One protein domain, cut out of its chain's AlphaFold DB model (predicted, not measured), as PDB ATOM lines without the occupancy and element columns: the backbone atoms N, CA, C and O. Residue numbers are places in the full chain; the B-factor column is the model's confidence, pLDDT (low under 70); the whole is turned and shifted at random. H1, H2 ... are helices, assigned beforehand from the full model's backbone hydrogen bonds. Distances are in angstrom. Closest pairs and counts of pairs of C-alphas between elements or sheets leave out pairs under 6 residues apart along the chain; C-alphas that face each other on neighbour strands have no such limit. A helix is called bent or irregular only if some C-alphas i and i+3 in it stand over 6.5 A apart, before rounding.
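Overview. This is residues 140 to 216 of the 318 residues of an uncharacterized protein of Candidatus Poribacteria bacterium (UniProt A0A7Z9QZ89). One long helix, H2, runs along most of the length of the domain, and the short helices H1 and H4 sit at the first half of it, while the short helix H3 lies by its other end without reaching it. The unnamed stretch of residues 140 to 152 folds back on itself through the middle, and after H2 the chain swings out in a loop whose residues 189 to 195 stand free, then returns past H3 to H4. The printed part has 77 residues with four named helices, H1, H2, H3 and H4 in that order along the chain, and no named strand; its class is all helix. It is only just loose, close to compact, with a radius of gyration of the C-alphas of 14.1 A, and its outline is a rod that spans 48 by 21 by 18 A.

Along the chain. The printed part begins at Arg 140, whose C-alpha is at (11.757, -26.440, 23.647), and residues 140 to 152 hold no named element; their C-alphas lie 2 to 14 A from the mean of all C-alphas. H1 follows as residues 153 to 159, from C-alpha 153 at (8.716, -17.454, 24.399), and is 10.1 A long from first to last C-alpha. H2 is residues 166 to 186, the longest helix with 21 residues and 30.2 A from first to last C-alpha; its x coordinate rises from C-alpha 166 at (11.685, -22.946, 33.066) to C-alpha 186 at (40.794, -23.034, 25.035). H3 is residues 195 to 199, 6.5 A long. H4 is residues 207 to 214, 10.5 A long, and ends with C-alpha 214 at (14.773, -8.533, 36.786). No helix is bent or irregular, but for H4 only just: C-alphas 211 and 214 are 6.2 A apart.

Arrangement. H1 and H2 only just touch, with 3 pairs of C-alphas within 8 A, and they form a helical hairpin. Their closest C-alphas are those of Phe 158 and Tyr 166, 6.1 A apart, and H2 touches H1 with residue 166 alone. The two run opposite ways at a steep tilt of 44 degrees. H2 touches H4 with its residues 167 to 174 alone; the closest C-alphas are those of Ile 170 and Ala 208, 5.9 A apart. H2 and H4 also run opposite ways at a steep tilt of 44 degrees. H1 and H4 are close but not clearly touching, with the C-alphas of Trp 155 and Gln 211 the closest at 6.5 A. These two run the same way at a shallow tilt of 23 degrees. H3 touches no helix but is near H2, with 5 pairs of C-alphas within 10 A. H3 is apart from H1 and from H4. In H1, H2, H3 and H4 every O i to N i+4 pair of the backbone is within hydrogen-bond range.

Size, cuts and confidence. The two C-alphas farthest apart in the domain are those of Gly 161 and Glu 191, 48.3 A apart; Gly 161 is in the link from H1 to H2 and Glu 191 in the link from H2 to H3. The C-alphas of the first and last printed residues, Arg 140 and Gly 216, are 19.3 A apart. The printed part has no cut. The links from H1 to H2, from H2 to H3 and from H3 to H4 have 6, 8 and 7 residues and are short but not tight; no link is long. Residues 189 to 195, of which 195 belongs to H3, stand free. The mean pLDDT of the printed part is 89.0, and residue 141 and residues 146 to 148 are under 70.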
ATOM      1  N   ARG A 140      10.566 -25.936  24.329       80.81
ATOM      2  CA  ARG A 140      11.757 -26.440  23.647       80.81
ATOM      3  C   ARG A 140      12.602 -25.262  23.182       80.81
ATOM      4  O   ARG A 140      12.699 -24.974  21.992       80.81
ATOM      5  N   GLN A 141      13.199 -24.561  24.136       69.00
ATOM      6  CA  GLN A 141      14.039 -23.417  23.818       69.00
ATOM      7  C   GLN A 141      15.414 -23.858  23.298       69.00
ATOM      8  O   GLN A 141      16.048 -24.721  23.915       69.00
ATOM      9  N   PRO A 142      15.917 -23.283  22.185       70.38
ATOM     10  CA  PRO A 142      17.324 -23.421  21.854       70.38
ATOM     11  C   PRO A 142      18.167 -22.841  22.999       70.38
ATOM     12  O   PRO A 142      17.738 -21.890  23.660       70.38
ATOM     13  N   PRO A 143      19.370 -23.389  23.250       70.06
ATOM     14  CA  PRO A 143      20.237 -22.841  24.277       70.06
ATOM     15  C   PRO A 143      20.527 -21.366  23.958       70.06
ATOM     16  O   PRO A 143      20.720 -21.031  22.779       70.06
ATOM     17  N   PRO A 144      20.571 -20.487  24.974       76.56
ATOM     18  CA  PRO A 144      21.046 -19.129  24.762       76.56
ATOM     19  C   PRO A 144      22.465 -19.200  24.198       76.56
ATOM     20  O   PRO A 144      23.209 -20.135  24.490       76.56
ATOM     21  N   ARG A 145      22.829 -18.245  23.345       75.44
ATOM     22  CA  ARG A 145      24.129 -18.216  22.668       75.44
ATOM     23  C   ARG A 145      24.824 -16.893  22.953       75.44
ATOM     24  O   ARG A 145      24.166 -15.867  23.097       75.44
ATOM     25  N   GLY A 146      26.153 -16.907  22.901       66.94
ATOM     26  CA  GLY A 146      26.996 -15.708  22.992       66.94
ATOM     27  C   GLY A 146      26.780 -14.676  21.872       66.94
ATOM     28  O   GLY A 146      27.367 -13.605  21.872       66.94
ATOM     29  N   ASN A 147      25.893 -14.957  20.913       68.50
ATOM     30  CA  ASN A 147      25.573 -14.042  19.824       68.50
ATOM     31  C   ASN A 147      24.539 -12.971  20.191       68.50
ATOM     32  O   ASN A 147      23.933 -12.397  19.291       68.50
ATOM     33  N   GLY A 148      24.287 -12.762  21.485       68.25
ATOM     34  CA  GLY A 148      23.332 -11.775  21.978       68.25
ATOM     35  C   GLY A 148      21.877 -12.057  21.591       68.25
ATOM     36  O   GLY A 148      21.055 -11.149  21.661       68.25
ATOM     37  N   LYS A 149      21.536 -13.287  21.183       76.81
ATOM     38  CA  LYS A 149      20.152 -13.704  20.935       76.81
ATOM     39  C   LYS A 149      19.708 -14.680  22.012       76.81
ATOM     40  O   LYS A 149      20.366 -15.688  22.267       76.81
ATOM     41  N   SER A 150      18.550 -14.405  22.593       80.06
ATOM     42  CA  SER A 150      17.853 -15.350  23.452       80.06
ATOM     43  C   SER A 150      16.356 -15.273  23.174       80.06
ATOM     44  O   SER A 150      15.830 -14.162  23.089       80.06
ATOM     45  N   PRO A 151      15.678 -16.413  22.981       85.56
ATOM     46  CA  PRO A 151      14.237 -16.413  22.798       85.56
ATOM     47  C   PRO A 151      13.499 -16.015  24.077       85.56
ATOM     48  O   PRO A 151      13.910 -16.351  25.191       85.56
ATOM     49  N   ASN A 152      12.351 -15.371  23.905       93.38
ATOM     50  CA  ASN A 152      11.516 -14.908  25.009       93.38
ATOM     51  C   ASN A 152      10.301 -15.796  25.259       93.38
ATOM     52  O   ASN A 152       9.692 -15.703  26.321       93.38
ATOM     53  N   ALA A 153       9.950 -16.677  24.321       94.19
ATOM     54  CA  ALA A 153       8.716 -17.454  24.399       94.19
ATOM     55  C   ALA A 153       8.633 -18.378  25.633       94.19
ATOM     56  O   ALA A 153       7.583 -18.466  26.263       94.19
ATOM     57  N   GLY A 154       9.738 -19.020  26.030       94.12
ATOM     58  CA  GLY A 154       9.780 -19.869  27.227       94.12
ATOM     59  C   GLY A 154       9.626 -19.067  28.522       94.12
ATOM     60  O   GLY A 154       8.864 -19.461  29.401       94.12
ATOM     61  N   TRP A 155      10.280 -17.902  28.601       95.56
ATOM     62  CA  TRP A 155      10.112 -16.967  29.715       95.56
ATOM     63  C   TRP A 155       8.674 -16.457  29.804       95.56
ATOM     64  O   TRP A 155       8.089 -16.490  30.881       95.56
ATOM     65  N   PHE A 156       8.080 -16.067  28.673       96.38
ATOM     66  CA  PHE A 156       6.683 -15.646  28.605       96.38
ATOM     67  C   PHE A 156       5.744 -16.730  29.159       96.38
ATOM     68  O   PHE A 156       4.908 -16.440  30.011       96.38
ATOM     69  N   ARG A 157       5.914 -17.996  28.748       96.19
ATOM     70  CA  ARG A 157       5.112 -19.100  29.302       96.19
ATOM     71  C   ARG A 157       5.312 -19.271  30.800       96.19
ATOM     72  O   ARG A 157       4.334 -19.504  31.503       96.19
ATOM     73  N   PHE A 158       6.547 -19.159  31.283       96.69
ATOM     74  CA  PHE A 158       6.864 -19.271  32.703       96.69
ATOM     75  C   PHE A 158       6.147 -18.211  33.540       96.69
ATOM     76  O   PHE A 158       5.421 -18.572  34.461       96.69
ATOM     77  N   VAL A 159       6.270 -16.930  33.180       97.06
ATOM     78  CA  VAL A 159       5.637 -15.830  33.933       97.06
ATOM     79  C   VAL A 159       4.113 -15.796  33.792       97.06
ATOM     80  O   VAL A 159       3.438 -15.162  34.596       97.06
ATOM     81  N   GLN A 160       3.567 -16.497  32.795       95.75
ATOM     82  CA  GLN A 160       2.134 -16.767  32.643       95.75
ATOM     83  C   GLN A 160       1.689 -18.064  33.352       95.75
ATOM     84  O   GLN A 160       0.531 -18.451  33.240       95.75
ATOM     85  N   GLY A 161       2.585 -18.767  34.056       96.00
ATOM     86  CA  GLY A 161       2.275 -19.976  34.831       96.00
ATOM     87  C   GLY A 161       2.195 -21.282  34.029       96.00
ATOM     88  O   GLY A 161       1.822 -22.314  34.579       96.00
ATOM     89  N   HIS A 162       2.564 -21.272  32.748       95.94
ATOM     90  CA  HIS A 162       2.432 -22.415  31.837       95.94
ATOM     91  C   HIS A 162       3.720 -23.236  31.662       95.94
ATOM     92  O   HIS A 162       3.688 -24.264  30.992       95.94
ATOM     93  N   PHE A 163       4.849 -22.800  32.234       95.69
ATOM     94  CA  PHE A 163       6.126 -23.520  32.148       95.69
ATOM     95  C   PHE A 163       6.936 -23.445  33.461       95.69
ATOM     96  O   PHE A 163       7.968 -22.777  33.510       95.69
ATOM     97  N   PRO A 164       6.492 -24.114  34.543       95.94
ATOM     98  CA  PRO A 164       7.080 -23.969  35.881       95.94
ATOM     99  C   PRO A 164       8.551 -24.411  35.981       95.94
ATOM    100  O   PRO A 164       9.311 -23.808  36.730       95.94
ATOM    101  N   ASP A 165       8.984 -25.397  35.189       95.19
ATOM    102  CA  ASP A 165      10.380 -25.879  35.190       95.19
ATOM    103  C   ASP A 165      11.366 -24.925  34.490       95.19
ATOM    104  O   ASP A 165      12.568 -25.210  34.409       95.19
ATOM    105  N   TYR A 166      10.873 -23.841  33.884       95.25
ATOM    106  CA  TYR A 166      11.685 -22.946  33.066       95.25
ATOM    107  C   TYR A 166      12.949 -22.433  33.774       95.25
ATOM    108  O   TYR A 166      14.005 -22.509  33.138       95.25
ATOM    109  N   PRO A 167      12.914 -21.972  35.047       95.81
ATOM    110  CA  PRO A 167      14.096 -21.422  35.711       95.81
ATOM    111  C   PRO A 167      15.268 -22.404  35.752       95.81
ATOM    112  O   PRO A 167      16.380 -22.062  35.353       95.81
ATOM    113  N   GLU A 168      15.018 -23.651  36.152       95.12
ATOM    114  CA  GLU A 168      16.054 -24.686  36.193       95.12
ATOM    115  C   GLU A 168      16.557 -25.014  34.784       95.12
ATOM    116  O   GLU A 168      17.766 -25.048  34.534       95.12
ATOM    117  N   LYS A 169      15.639 -25.192  33.825       93.62
ATOM    118  CA  LYS A 169      15.983 -25.532  32.438       93.62
ATOM    119  C   LYS A 169      16.845 -24.453  31.778       93.62
ATOM    120  O   LYS A 169      17.857 -24.793  31.156       93.62
ATOM    121  N   ILE A 170      16.497 -23.172  31.923       92.81
ATOM    122  CA  ILE A 170      17.245 -22.073  31.296       92.81
ATOM    123  C   ILE A 170      18.597 -21.834  31.978       92.81
ATOM    124  O   ILE A 170      19.580 -21.556  31.284       92.81
ATOM    125  N   LEU A 171      18.698 -22.009  33.302       93.81
ATOM    126  CA  LEU A 171      19.971 -21.916  34.024       93.81
ATOM    127  C   LEU A 171      20.916 -23.059  33.629       93.81
ATOM    128  O   LEU A 171      22.076 -22.806  33.300       93.81
ATOM    129  N   HIS A 172      20.421 -24.301  33.554       92.88
ATOM    130  CA  HIS A 172      21.209 -25.435  33.065       92.88
ATOM    131  C   HIS A 172      21.663 -25.250  31.612       92.88
ATOM    132  O   HIS A 172      22.822 -25.528  31.292       92.88
ATOM    133  N   ALA A 173      20.778 -24.779  30.729       91.44
ATOM    134  CA  ALA A 173      21.121 -24.508  29.335       91.44
ATOM    135  C   ALA A 173      22.179 -23.400  29.214       91.44
ATOM    136  O   ALA A 173      23.144 -23.561  28.465       91.44
ATOM    137  N   SER A 174      22.037 -22.321  29.990       91.69
ATOM    138  CA  SER A 174      23.002 -21.216  30.029       91.69
ATOM    139  C   SER A 174      24.365 -21.692  30.514       91.69
ATOM    140  O   SER A 174      25.361 -21.476  29.832       91.69
ATOM    141  N   TYR A 175      24.417 -22.422  31.632       93.19
ATOM    142  CA  TYR A 175      25.670 -22.955  32.170       93.19
ATOM    143  C   TYR A 175      26.378 -23.892  31.183       93.19
ATOM    144  O   TYR A 175      27.585 -23.783  30.972       93.19
ATOM    145  N   ARG A 176      25.629 -24.784  30.520       92.75
ATOM    146  CA  ARG A 176      26.184 -25.659  29.476       92.75
ATOM    147  C   ARG A 176      26.792 -24.861  28.323       92.75
ATOM    148  O   ARG A 176      27.866 -25.231  27.853       92.75
ATOM    149  N   GLU A 177      26.142 -23.785  27.884       92.12
ATOM    150  CA  GLU A 177      26.692 -22.935  26.827       92.12
ATOM    151  C   GLU A 177      27.949 -22.190  27.291       92.12
ATOM    152  O   GLU A 177      28.917 -22.156  26.535       92.12
ATOM    153  N   VAL A 178      27.990 -21.674  28.526       93.06
ATOM    154  CA  VAL A 178      29.203 -21.059  29.099       93.06
ATOM    155  C   VAL A 178      30.365 -22.055  29.084       93.06
ATOM    156  O   VAL A 178      31.438 -21.745  28.568       93.06
ATOM    157  N   CYS A 179      30.150 -23.280  29.572       94.25
ATOM    158  CA  CYS A 179      31.166 -24.335  29.547       94.25
ATOM    159  C   CYS A 179      31.634 -24.653  28.119       94.25
ATOM    160  O   CYS A 179      32.837 -24.739  27.871       94.25
ATOM    161  N   ARG A 180      30.698 -24.782  27.169       93.62
ATOM    162  CA  ARG A 180      31.011 -25.019  25.751       93.62
ATOM    163  C   ARG A 180      31.816 -23.864  25.148       93.62
ATOM    164  O   ARG A 180      32.757 -24.112  24.399       93.62
ATOM    165  N   ALA A 181      31.439 -22.620  25.435       92.25
ATOM    166  CA  ALA A 181      32.104 -21.419  24.945       92.25
ATOM    167  C   ALA A 181      33.543 -21.331  25.472       92.25
ATOM    168  O   ALA A 181      34.470 -21.194  24.677       92.25
ATOM    169  N   LEU A 182      33.741 -21.527  26.781       94.31
ATOM    170  CA  LEU A 182      35.066 -21.552  27.407       94.31
ATOM    171  C   LEU A 182      35.957 -22.650  26.824       94.31
ATOM    172  O   LEU A 182      37.115 -22.395  26.506       94.31
ATOM    173  N   GLU A 183      35.423 -23.857  26.638       95.25
ATOM    174  CA  GLU A 183      36.191 -24.945  26.034       95.25
ATOM    175  C   GLU A 183      36.549 -24.646  24.575       95.25
ATOM    176  O   GLU A 183      37.687 -24.832  24.149       95.25
ATOM    177  N   SER A 184      35.606 -24.073  23.826       92.75
ATOM    178  CA  SER A 184      35.839 -23.640  22.450       92.75
ATOM    179  C   SER A 184      36.861 -22.506  22.327       92.75
ATOM    180  O   SER A 184      37.404 -22.348  21.234       92.75
ATOM    181  N   ILE A 185      37.080 -21.703  23.374       92.88
ATOM    182  CA  ILE A 185      38.155 -20.700  23.436       92.88
ATOM    183  C   ILE A 185      39.493 -21.388  23.719       92.88
ATOM    184  O   ILE A 185      40.473 -21.101  23.043       92.88
ATOM    185  N   ARG A 186      39.549 -22.322  24.679       94.56
ATOM    186  CA  ARG A 186      40.794 -23.034  25.035       94.56
ATOM    187  C   ARG A 186      41.376 -23.843  23.881       94.56
ATOM    188  O   ARG A 186      42.590 -23.947  23.764       94.56
ATOM    189  N   GLN A 187      40.511 -24.432  23.060       94.00
ATOM    190  CA  GLN A 187      40.903 -25.250  21.910       94.00
ATOM    191  C   GLN A 187      41.173 -24.426  20.643       94.00
ATOM    192  O   GLN A 187      41.521 -24.989  19.602       94.00
ATOM    193  N   ASP A 188      40.959 -23.112  20.688       91.81
ATOM    194  CA  ASP A 188      41.090 -22.275  19.509       91.81
ATOM    195  C   ASP A 188      42.557 -22.002  19.170       91.81
ATOM    196  O   ASP A 188      43.322 -21.481  19.977       91.81
ATOM    197  N   SER A 189      42.939 -22.350  17.946       89.31
ATOM    198  CA  SER A 189      44.291 -22.186  17.403       89.31
ATOM    199  C   SER A 189      44.304 -21.372  16.107       89.31
ATOM    200  O   SER A 189      45.306 -21.349  15.394       89.31
ATOM    201  N   LYS A 190      43.184 -20.727  15.753       87.44
ATOM    202  CA  LYS A 190      43.064 -20.013  14.478       87.44
ATOM    203  C   LYS A 190      43.836 -18.696  14.483       87.44
ATOM    204  O   LYS A 190      43.609 -17.835  15.322       87.44
ATOM    205  N   GLU A 191      44.659 -18.511  13.453       76.94
ATOM    206  CA  GLU A 191      45.428 -17.278  13.237       76.94
ATOM    207  C   GLU A 191      44.613 -16.183  12.525       76.94
ATOM    208  O   GLU A 191      44.736 -15.004  12.850       76.94
ATOM    209  N   ALA A 192      43.744 -16.557  11.577       71.00
ATOM    210  CA  ALA A 192      42.872 -15.627  10.860       71.00
ATOM    211  C   ALA A 192      41.424 -15.742  11.357       71.00
ATOM    212  O   ALA A 192      40.784 -16.791  11.223       71.00
ATOM    213  N   ILE A 193      40.901 -14.647  11.911       80.31
ATOM    214  CA  ILE A 193      39.593 -14.607  12.575       80.31
ATOM    215  C   ILE A 193      38.750 -13.433  12.071       80.31
ATOM    216  O   ILE A 193      39.246 -12.338  11.826       80.31
ATOM    217  N   TYR A 194      37.451 -13.673  11.927       82.94
ATOM    218  CA  TYR A 194      36.425 -12.673  11.617       82.94
ATOM    219  C   TYR A 194      35.444 -12.565  12.786       82.94
ATOM    220  O   TYR A 194      35.398 -13.446  13.639       82.94
ATOM    221  N   THR A 195      34.622 -11.518  12.840       81.50
ATOM    222  CA  THR A 195      33.798 -11.192  14.018       81.50
ATOM    223  C   THR A 195      32.916 -12.348  14.512       81.50
ATOM    224  O   THR A 195      32.828 -12.597  15.713       81.50
ATOM    225  N   GLN A 196      32.313 -13.119  13.602       83.12
ATOM    226  CA  GLN A 196      31.467 -14.265  13.952       83.12
ATOM    227  C   GLN A 196      32.235 -15.375  14.696       83.12
ATOM    228  O   GLN A 196      31.633 -16.134  15.454       83.12
ATOM    229  N   HIS A 197      33.561 -15.452  14.538       87.00
ATOM    230  CA  HIS A 197      34.412 -16.391  15.270       87.00
ATOM    231  C   HIS A 197      34.306 -16.205  16.790       87.00
ATOM    232  O   HIS A 197      34.169 -17.196  17.510       87.00
ATOM    233  N   TRP A 198      34.297 -14.954  17.263       86.06
ATOM    234  CA  TRP A 198      34.189 -14.626  18.689       86.06
ATOM    235  C   TRP A 198      32.748 -14.567  19.185       86.06
ATOM    236  O   TRP A 198      32.469 -15.043  20.277       86.06
ATOM    237  N   ILE A 199      31.814 -14.089  18.360       85.56
ATOM    238  CA  ILE A 199      30.377 -14.042  18.687       85.56
ATOM    239  C   ILE A 199      29.846 -15.425  19.111       85.56
ATOM    240  O   ILE A 199      29.045 -15.544  20.032       85.56
ATOM    241  N   HIS A 200      30.292 -16.506  18.467       82.38
ATOM    242  CA  HIS A 200      29.870 -17.867  18.835       82.38
ATOM    243  C   HIS A 200      30.636 -18.464  20.026       82.38
ATOM    244  O   HIS A 200      30.318 -19.571  20.467       82.38
ATOM    245  N   ARG A 201      31.649 -17.760  20.528       89.75
ATOM    246  CA  ARG A 201      32.528 -18.177  21.626       89.75
ATOM    247  C   ARG A 201      32.387 -17.311  22.868       89.75
ATOM    248  O   ARG A 201      33.077 -17.586  23.836       89.75
ATOM    249  N   ASP A 202      31.515 -16.310  22.863       90.25
ATOM    250  CA  ASP A 202      31.318 -15.450  24.023       90.25
ATOM    251  C   ASP A 202      30.709 -16.251  25.199       90.25
ATOM    252  O   ASP A 202      29.606 -16.795  25.059       90.25
ATOM    253  N   PRO A 203      31.423 -16.378  26.339       91.94
ATOM    254  CA  PRO A 203      30.914 -17.052  27.526       91.94
ATOM    255  C   PRO A 203      30.018 -16.141  28.382       91.94
ATOM    256  O   PRO A 203      29.477 -16.599  29.386       91.94
ATOM    257  N   VAL A 204      29.860 -14.861  28.037       91.31
ATOM    258  CA  VAL A 204      29.051 -13.904  28.795       91.31
ATOM    259  C   VAL A 204      27.596 -13.993  28.339       91.31
ATOM    260  O   VAL A 204      27.164 -13.360  27.379       91.31
ATOM    261  N   ILE A 205      26.816 -14.813  29.044       89.06
ATOM    262  CA  ILE A 205      25.412 -15.081  28.715       89.06
ATOM    263  C   ILE A 205      24.520 -14.598  29.854       89.06
ATOM    264  O   ILE A 205      24.458 -15.211  30.918       89.06
ATOM    265  N   CYS A 206      23.788 -13.510  29.615       89.94
ATOM    266  CA  CYS A 206      22.988 -12.848  30.649       89.94
ATOM    267  C   CYS A 206      21.482 -13.121  30.550       89.94
ATOM    268  O   CYS A 206      20.724 -12.620  31.380       89.94
ATOM    269  N   ALA A 207      21.024 -13.889  29.558       89.94
ATOM    270  CA  ALA A 207      19.598 -14.017  29.260       89.94
ATOM    271  C   ALA A 207      18.773 -14.624  30.400       89.94
ATOM    272  O   ALA A 207      17.805 -14.005  30.834       89.94
ATOM    273  N   ALA A 208      19.212 -15.761  30.949       93.00
ATOM    274  CA  ALA A 208      18.543 -16.403  32.082       93.00
ATOM    275  C   ALA A 208      18.426 -15.459  33.284       93.00
ATOM    276  O   ALA A 208      17.355 -15.308  33.860       93.00
ATOM    277  N   LEU A 209      19.522 -14.781  33.638       93.81
ATOM    278  CA  LEU A 209      19.532 -13.848  34.763       93.81
ATOM    279  C   LEU A 209      18.627 -12.644  34.493       93.81
ATOM    280  O   LEU A 209      17.893 -12.229  35.382       93.81
ATOM    281  N   THR A 210      18.620 -12.126  33.266       94.19
ATOM    282  CA  THR A 210      17.734 -11.029  32.851       94.19
ATOM    283  C   THR A 210      16.264 -11.412  33.032       94.19
ATOM    284  O   THR A 210      15.502 -10.719  33.702       94.19
ATOM    285  N   GLN A 211      15.876 -12.558  32.488       95.44
ATOM    286  CA  GLN A 211      14.497 -13.035  32.502       95.44
ATOM    287  C   GLN A 211      14.020 -13.391  33.915       95.44
ATOM    288  O   GLN A 211      12.920 -13.002  34.304       95.44
ATOM    289  N   LEU A 212      14.852 -14.090  34.696       97.06
ATOM    290  CA  LEU A 212      14.470 -14.603  36.013       97.06
ATOM    291  C   LEU A 212      14.591 -13.562  37.126       97.06
ATOM    292  O   LEU A 212      13.735 -13.526  37.999       97.06
ATOM    293  N   THR A 213      15.638 -12.732  37.136       97.38
ATOM    294  CA  THR A 213      15.928 -11.881  38.307       97.38
ATOM    295  C   THR A 213      15.313 -10.493  38.203       97.38
ATOM    296  O   THR A 213      14.881  -9.956  39.218       97.38
ATOM    297  N   ILE A 214      15.252  -9.910  37.002       96.56
ATOM    298  CA  ILE A 214      14.773  -8.533  36.786       96.56
ATOM    299  C   ILE A 214      13.476  -8.461  35.975       96.56
ATOM    300  O   ILE A 214      12.882  -7.388  35.891       96.56
ATOM    301  N   GLY A 215      12.993  -9.600  35.461       95.00
ATOM    302  CA  GLY A 215      11.646  -9.742  34.913       95.00
ATOM    303  C   GLY A 215      11.462  -8.919  33.648       95.00
ATOM    304  O   GLY A 215      10.766  -7.913  33.656       95.00
ATOM    305  N   GLY A 216      12.118  -9.319  32.565       92.75
ATOM    306  CA  GLY A 216      11.949  -8.668  31.272       92.75
ATOM    307  C   GLY A 216      12.342  -9.569  30.116       92.75
ATOM    308  O   GLY A 216      13.091 -10.539  30.287       92.75
TER     309      GLY A 216